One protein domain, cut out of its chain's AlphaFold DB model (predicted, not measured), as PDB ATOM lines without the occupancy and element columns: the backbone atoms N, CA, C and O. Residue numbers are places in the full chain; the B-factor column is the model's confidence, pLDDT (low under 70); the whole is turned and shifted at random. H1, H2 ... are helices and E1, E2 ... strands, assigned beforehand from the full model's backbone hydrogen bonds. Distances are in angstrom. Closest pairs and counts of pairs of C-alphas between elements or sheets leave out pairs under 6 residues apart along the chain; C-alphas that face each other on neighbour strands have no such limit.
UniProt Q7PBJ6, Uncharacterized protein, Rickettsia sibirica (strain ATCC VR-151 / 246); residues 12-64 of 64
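What this domain is: This is residues 12 to 64 of the 64 residues of an uncharacterized protein of Rickettsia sibirica (strain ATCC VR-151 / 246) (UniProt Q7PBJ6). A two-stranded antiparallel hairpin, E1 and E2, makes one arm of an L-shaped model, and a helix, H2, packs by its residues 27 to 32 on the hairpin's open end, mostly on E2. A second helix, H1, is set nearly at a right angle to H2, close to its first residue and away from both strands, while the hairpin's turn, residues 43 to 52, lies at the far end from H2. The printed part has 53 residues with two named helices and two named strands in the order H1, H2, E1, E2; the class is mixed, helices and strands. It is only just loose, close to compact, with a radius of gyration of the C-alphas of 12.3 A, and the C-alphas span 30 by 27 by 17 A.

Where its parts are: Find C-alpha 12 at (23.679, 17.294, -5.512); from there H1 runs through residues 12 to 21, 13.9 A from first to last C-alpha. H2 follows as residues 25 to 33, 12.1 A long, beginning at C-alpha 25 at (14.013, 12.442, -8.560). Read on to E1, residues 37 to 42, 14.7 A long, and then to E2, residues 53 to 59, 18.4 A long, which ends at C-alpha 59 at (4.736, 14.323, -16.437).

How they stand to each other: Look first at Asn 14 and Phe 25, the closest C-alphas of H1 and H2, 6.2 A apart; the helices are close but not clearly touching, and about perpendicular at 85 degrees. H1 is apart from E1 and from E2. In both helices every O i to N i+4 pair is within hydrogen-bond range. H2 and E2 have 5 pairs of C-alphas within 8 A, the closest being Val 31 and Val 57 at 7.1 A. H2 and E1 have 1 such pair, Val 31 and Leu 37 at 7.2 A. E1 and E2 form a hairpin of antiparallel strands, with 155 degrees between their directions; check N 38 and O 56 at 2.8 A, and N 54 and O 41 at 2.8 A, within hydrogen-bond range. Past E2, residues 62 to 63 pair antiparallel with residues 58 to 59 of E2.

The domain as a whole: The two C-alphas farthest apart are those of Asn 47 and Asn 60, 32.3 A. The printed part has no cut and ends at Tyr 64, the chain's last residue. The links from H1 to H2 and from H2 to E1 are tight, and the link from E1 to E2, 10 residues, is short. The mean pLDDT of the printed part is 88.7, and no printed residue is under 70.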
ATOM      1  N   GLU A  12      23.190  16.119  -4.780       98.00
ATOM      2  CA  GLU A  12      23.679  17.294  -5.512       98.00
ATOM      3  C   GLU A  12      22.997  17.429  -6.879       98.00
ATOM      4  O   GLU A  12      22.471  18.488  -7.228       98.00
ATOM      5  N   LYS A  13      22.917  16.324  -7.630       96.38
ATOM      6  CA  LYS A  13      22.233  16.306  -8.926       96.38
ATOM      7  C   LYS A  13      20.738  16.592  -8.774       96.38
ATOM      8  O   LYS A  13      20.182  17.305  -9.605       96.38
ATOM      9  N   ASN A  14      20.101  16.074  -7.721       97.06
ATOM     10  CA  ASN A  14      18.697  16.359  -7.433       97.06
ATOM     11  C   ASN A  14      18.463  17.861  -7.225       97.06
ATOM     12  O   ASN A  14      17.598  18.443  -7.872       97.06
ATOM     13  N   TYR A  15      19.276  18.506  -6.382       97.44
ATOM     14  CA  TYR A  15      19.170  19.945  -6.129       97.44
ATOM     15  C   TYR A  15      19.375  20.771  -7.397       97.44
ATOM     16  O   TYR A  15      18.620  21.711  -7.648       97.44
ATOM     17  N   LYS A  16      20.346  20.390  -8.232       97.75
ATOM     18  CA  LYS A  16      20.583  21.047  -9.518       97.75
ATOM     19  C   LYS A  16      19.365  20.957 -10.444       97.75
ATOM     20  O   LYS A  16      18.932  21.978 -10.973       97.75
ATOM     21  N   LEU A  17      18.774  19.769 -10.593       95.12
ATOM     22  CA  LEU A  17      17.584  19.560 -11.428       95.12
ATOM     23  C   LEU A  17      16.366  20.340 -10.916       95.12
ATOM     24  O   LEU A  17      15.662  20.960 -11.714       95.12
ATOM     25  N   ILE A  18      16.161  20.387  -9.598       94.94
ATOM     26  CA  ILE A  18      15.082  21.173  -8.987       94.94
ATOM     27  C   ILE A  18      15.291  22.664  -9.263       94.94
ATOM     28  O   ILE A  18      14.350  23.366  -9.625       94.94
ATOM     29  N   SER A  19      16.519  23.163  -9.117       96.38
ATOM     30  CA  SER A  19      16.820  24.578  -9.333       96.38
ATOM     31  C   SER A  19      16.615  24.988 -10.795       96.38
ATOM     32  O   SER A  19      15.864  25.930 -11.065       96.38
ATOM     33  N   GLU A  20      17.223  24.240 -11.722       96.50
ATOM     34  CA  GLU A  20      17.313  24.586 -13.146       96.50
ATOM     35  C   GLU A  20      16.066  24.205 -13.947       96.50
ATOM     36  O   GLU A  20      15.688  24.916 -14.874       96.50
ATOM     37  N   ARG A  21      15.441  23.069 -13.622       92.00
ATOM     38  CA  ARG A  21      14.383  22.454 -14.440       92.00
ATOM     39  C   ARG A  21      13.072  22.248 -13.693       92.00
ATOM     40  O   ARG A  21      12.112  21.811 -14.310       92.00
ATOM     41  N   LYS A  22      13.029  22.560 -12.392       92.31
ATOM     42  CA  LYS A  22      11.850  22.375 -11.528       92.31
ATOM     43  C   LYS A  22      11.345  20.925 -11.480       92.31
ATOM     44  O   LYS A  22      10.169  20.708 -11.235       92.31
ATOM     45  N   VAL A  23      12.245  19.952 -11.659       91.38
ATOM     46  CA  VAL A  23      11.952  18.508 -11.585       91.38
ATOM     47  C   VAL A  23      12.835  17.855 -10.523       91.38
ATOM     48  O   VAL A  23      14.015  18.191 -10.405       91.38
ATOM     49  N   SER A  24      12.281  16.904  -9.764       94.38
ATOM     50  CA  SER A  24      13.005  16.140  -8.734       94.38
ATOM     51  C   SER A  24      13.027  14.635  -9.016       94.38
ATOM     52  O   SER A  24      12.136  14.100  -9.669       94.38
ATOM     53  N   PHE A  25      14.005  13.907  -8.467       93.69
ATOM     54  CA  PHE A  25      14.013  12.442  -8.560       93.69
ATOM     55  C   PHE A  25      12.815  11.799  -7.856       93.69
ATOM     56  O   PHE A  25      12.300  10.805  -8.351       93.69
ATOM     57  N   ALA A  26      12.355  12.360  -6.735       92.12
ATOM     58  CA  ALA A  26      11.197  11.836  -6.010       92.12
ATOM     59  C   ALA A  26       9.920  11.879  -6.867       92.12
ATOM     60  O   ALA A  26       9.164  10.911  -6.905       92.12
ATOM     61  N   GLU A  27       9.723  12.975  -7.601       90.88
ATOM     62  CA  GLU A  27       8.629  13.115  -8.562       90.88
ATOM     63  C   GLU A  27       8.720  12.057  -9.668       90.88
ATOM     64  O   GLU A  27       7.770  11.310  -9.883       90.88
ATOM     65  N   ILE A  28       9.880  11.923 -10.318       89.94
ATOM     66  CA  ILE A  28      10.070  10.956 -11.412       89.94
ATOM     67  C   ILE A  28       9.904   9.507 -10.934       89.94
ATOM     68  O   ILE A  28       9.309   8.697 -11.640       89.94
ATOM     69  N   ILE A  29      10.373   9.172  -9.730       90.50
ATOM     70  CA  ILE A  29      10.160   7.848  -9.130       90.50
ATOM     71  C   ILE A  29       8.663   7.574  -8.964       90.50
ATOM     72  O   ILE A  29       8.203   6.506  -9.359       90.50
ATOM     73  N   SER A  30       7.894   8.546  -8.465       88.56
ATOM     74  CA  SER A  30       6.437   8.421  -8.336       88.56
ATOM     75  C   SER A  30       5.758   8.163  -9.689       88.56
ATOM     76  O   SER A  30       4.892   7.294  -9.793       88.56
ATOM     77  N   VAL A  31       6.193   8.848 -10.755       87.44
ATOM     78  CA  VAL A  31       5.687   8.643 -12.126       87.44
ATOM     79  C   VAL A  31       6.003   7.230 -12.637       87.44
ATOM     80  O   VAL A  31       5.130   6.566 -13.202       87.44
ATOM     81  N   ILE A  32       7.222   6.736 -12.401       85.25
ATOM     82  CA  ILE A  32       7.634   5.374 -12.776       85.25
ATOM     83  C   ILE A  32       6.804   4.327 -12.020       85.25
ATOM     84  O   ILE A  32       6.308   3.378 -12.629       85.25
ATOM     85  N   GLU A  33       6.614   4.498 -10.710       86.56
ATOM     86  CA  GLU A  33       5.818   3.584  -9.881       86.56
ATOM     87  C   GLU A  33       4.320   3.627 -10.213       86.56
ATOM     88  O   GLU A  33       3.627   2.620 -10.063       86.56
ATOM     89  N   SER A  34       3.834   4.756 -10.733       84.75
ATOM     90  CA  SER A  34       2.445   4.952 -11.170       84.75
ATOM     91  C   SER A  34       2.168   4.445 -12.592       84.75
ATOM     92  O   SER A  34       1.099   4.702 -13.142       84.75
ATOM     93  N   ASN A  35       3.103   3.698 -13.190       75.38
ATOM     94  CA  ASN A  35       2.981   3.093 -14.521       75.38
ATOM     95  C   ASN A  35       2.822   4.120 -15.667       75.38
ATOM     96  O   ASN A  35       2.247   3.812 -16.708       75.38
ATOM     97  N   CYS A  36       3.362   5.332 -15.489       78.50
ATOM     98  CA  CYS A  36       3.375   6.416 -16.482       78.50
ATOM     99  C   CYS A  36       4.665   6.439 -17.330       78.50
ATOM    100  O   CYS A  36       5.070   7.481 -17.856       78.50
ATOM    101  N   LEU A  37       5.324   5.286 -17.446       84.50
ATOM    102  CA  LEU A  37       6.457   5.072 -18.335       84.50
ATOM    103  C   LEU A  37       5.943   4.903 -19.769       84.50
ATOM    104  O   LEU A  37       5.154   3.997 -20.031       84.50
ATOM    105  N   LEU A  38       6.373   5.779 -20.675       85.88
ATOM    106  CA  LEU A  38       5.963   5.754 -22.079       85.88
ATOM    107  C   LEU A  38       6.847   4.823 -22.901       85.88
ATOM    108  O   LEU A  38       6.332   4.031 -23.684       85.88
ATOM    109  N   ASP A  39       8.164   4.917 -22.719       88.12
ATOM    110  CA  ASP A  39       9.123   4.113 -23.473       88.12
ATOM    111  C   ASP A  39      10.464   3.982 -22.734       88.12
ATOM    112  O   ASP A  39      10.773   4.749 -21.814       88.12
ATOM    113  N   ILE A  40      11.276   3.011 -23.148       90.25
ATOM    114  CA  ILE A  40      12.665   2.854 -22.730       90.25
ATOM    115  C   ILE A  40      13.529   2.735 -23.984       90.25
ATOM    116  O   ILE A  40      13.505   1.710 -24.662       90.25
ATOM    117  N   ILE A  41      14.349   3.749 -24.242       92.44
ATOM    118  CA  ILE A  41      15.234   3.793 -25.410       92.44
ATOM    119  C   ILE A  41      16.705   3.662 -25.012       92.44
ATOM    120  O   ILE A  41      17.098   3.917 -23.867       92.44
ATOM    121  N   GLU A  42      17.539   3.276 -25.973       91.94
ATOM    122  CA  GLU A  42      18.991   3.302 -25.816       91.94
ATOM    123  C   GLU A  42      19.529   4.733 -25.892       91.94
ATOM    124  O   GLU A  42      18.973   5.598 -26.573       91.94
ATOM    125  N   HIS A  43      20.631   4.997 -25.188       91.38
ATOM    126  CA  HIS A  43      21.263   6.305 -25.246       91.38
ATOM    127  C   HIS A  43      21.815   6.580 -26.666       91.38
ATOM    128  O   HIS A  43      22.616   5.790 -27.167       91.38
ATOM    129  N   PRO A  44      21.494   7.726 -27.304       89.88
ATOM    130  CA  PRO A  44      21.860   8.010 -28.702       89.88
ATOM    131  C   PRO A  44      23.372   8.124 -28.940       89.88
ATOM    132  O   PRO A  44      23.845   8.039 -30.070       89.88
ATOM    133  N   ASN A  45      24.145   8.321 -27.870       91.56
ATOM    134  CA  ASN A  45      25.602   8.211 -27.877       91.56
ATOM    135  C   ASN A  45      26.049   6.964 -27.090       91.56
ATOM    136  O   ASN A  45      26.425   7.104 -25.918       91.56
ATOM    137  N   PRO A  46      26.005   5.766 -27.700       87.31
ATOM    138  CA  PRO A  46      26.344   4.514 -27.025       87.31
ATOM    139  C   PRO A  46      27.844   4.393 -26.730       87.31
ATOM    140  O   PRO A  46      28.224   3.752 -25.760       87.31
ATOM    141  N   ASN A  47      28.709   5.073 -27.492       91.94
ATOM    142  CA  ASN A  47      30.158   5.049 -27.255       91.94
ATOM    143  C   ASN A  47      30.540   5.644 -25.892       91.94
ATOM    144  O   ASN A  47      31.484   5.189 -25.254       91.94
ATOM    145  N   LYS A  48      29.820   6.685 -25.451       91.56
ATOM    146  CA  LYS A  48      30.076   7.358 -24.167       91.56
ATOM    147  C   LYS A  48      29.226   6.803 -23.023       91.56
ATOM    148  O   LYS A  48      29.661   6.841 -21.877       91.56
ATOM    149  N   TYR A  49      28.026   6.323 -23.334       91.25
ATOM    150  CA  TYR A  49      27.037   5.866 -22.358       91.25
ATOM    151  C   TYR A  49      26.544   4.467 -22.719       91.25
ATOM    152  O   TYR A  49      25.347   4.232 -22.883       91.25
ATOM    153  N   SER A  50      27.494   3.548 -22.886       87.62
ATOM    154  CA  SER A  50      27.187   2.155 -23.187       87.62
ATOM    155  C   SER A  50      26.314   1.573 -22.079       87.62
ATOM    156  O   SER A  50      26.545   1.845 -20.904       87.62
ATOM    157  N   GLU A  51      25.297   0.798 -22.464       89.44
ATOM    158  CA  GLU A  51      24.339   0.132 -21.564       89.44
ATOM    159  C   GLU A  51      23.408   1.070 -20.771       89.44
ATOM    160  O   GLU A  51      22.530   0.606 -20.034       89.44
ATOM    161  N   GLN A  52      23.529   2.390 -20.943       92.31
ATOM    162  CA  GLN A  52      22.618   3.334 -20.316       92.31
ATOM    163  C   GLN A  52      21.278   3.356 -21.058       92.31
ATOM    164  O   GLN A  52      21.204   3.615 -22.259       92.31
ATOM    165  N   LYS A  53      20.201   3.153 -20.299       89.94
ATOM    166  CA  LYS A  53      18.827   3.288 -20.783       89.94
ATOM    167  C   LYS A  53      18.267   4.661 -20.444       89.94
ATOM    168  O   LYS A  53      18.530   5.201 -19.367       89.94
ATOM    169  N   MET A  54      17.476   5.208 -21.355       91.00
ATOM    170  CA  MET A  54      16.709   6.430 -21.151       91.00
ATOM    171  C   MET A  54      15.238   6.066 -21.013       91.00
ATOM    172  O   MET A  54      14.678   5.386 -21.866       91.00
ATOM    173  N   TYR A  55      14.636   6.500 -19.913       90.50
ATOM    174  CA  TYR A  55      13.233   6.263 -19.607       90.50
ATOM    175  C   TYR A  55      12.474   7.515 -20.007       90.50
ATOM    176  O   TYR A  55      12.782   8.583 -19.482       90.50
ATOM    177  N   ILE A  56      11.517   7.371 -20.920       89.00
ATOM    178  CA  ILE A  56      10.642   8.465 -21.327       89.00
ATOM    179  C   ILE A  56       9.384   8.388 -20.479       89.00
ATOM    180  O   ILE A  56       8.666   7.388 -20.525       89.00
ATOM    181  N   VAL A  57       9.101   9.425 -19.700       87.81
ATOM    182  CA  VAL A  57       7.960   9.436 -18.775       87.81
ATOM    183  C   VAL A  57       7.009  10.583 -19.081       87.81
ATOM    184  O   VAL A  57       7.430  11.673 -19.468       87.81
ATOM    185  N   LYS A  58       5.706  10.354 -18.885       82.69
ATOM    186  CA  LYS A  58       4.712  11.429 -18.966       82.69
ATOM    187  C   LYS A  58       4.646  12.155 -17.622       82.69
ATOM    188  O   LYS A  58       4.250  11.550 -16.630       82.69
ATOM    189  N   SER A  59       4.972  13.446 -17.593       78.44
ATOM    190  CA  SER A  59       4.736  14.323 -16.437       78.44
ATOM    191  C   SER A  59       4.090  15.633 -16.890       78.44
ATOM    192  O   SER A  59       4.569  16.277 -17.821       78.44
ATOM    193  N   ASN A  60       2.993  16.031 -16.237       71.25
ATOM    194  CA  ASN A  60       2.266  17.283 -16.500       71.25
ATOM    195  C   ASN A  60       1.927  17.517 -17.986       71.25
ATOM    196  O   ASN A  60       2.121  18.613 -18.501       71.25
ATOM    197  N   GLU A  61       1.438  16.483 -18.680       72.56
ATOM    198  CA  GLU A  61       1.121  16.502 -20.124       72.56
ATOM    199  C   GLU A  61       2.316  16.680 -21.081       72.56
ATOM    200  O   GLU A  61       2.123  16.747 -22.292       72.56
ATOM    201  N   TYR A  62       3.552  16.650 -20.573       74.00
ATOM    202  CA  TYR A  62       4.779  16.628 -21.372       74.00
ATOM    203  C   TYR A  62       5.517  15.289 -21.232       74.00
ATOM    204  O   TYR A  62       5.429  14.609 -20.206       74.00
ATOM    205  N   ALA A  63       6.245  14.906 -22.284       77.38
ATOM    206  CA  ALA A  63       7.164  13.773 -22.260       77.38
ATOM    207  C   ALA A  63       8.568  14.270 -21.885       77.38
ATOM    208  O   ALA A  63       9.087  15.185 -22.529       77.38
ATOM    209  N   TYR A  64       9.144  13.672 -20.844       75.31
ATOM    210  CA  TYR A  64      10.503  13.929 -20.359       75.31
ATOM    211  C   TYR A  64      11.420  12.746 -20.629       75.31
ATOM    212  O   TYR A  64      10.916  11.604 -20.541       75.31
TER     213      TYR A  64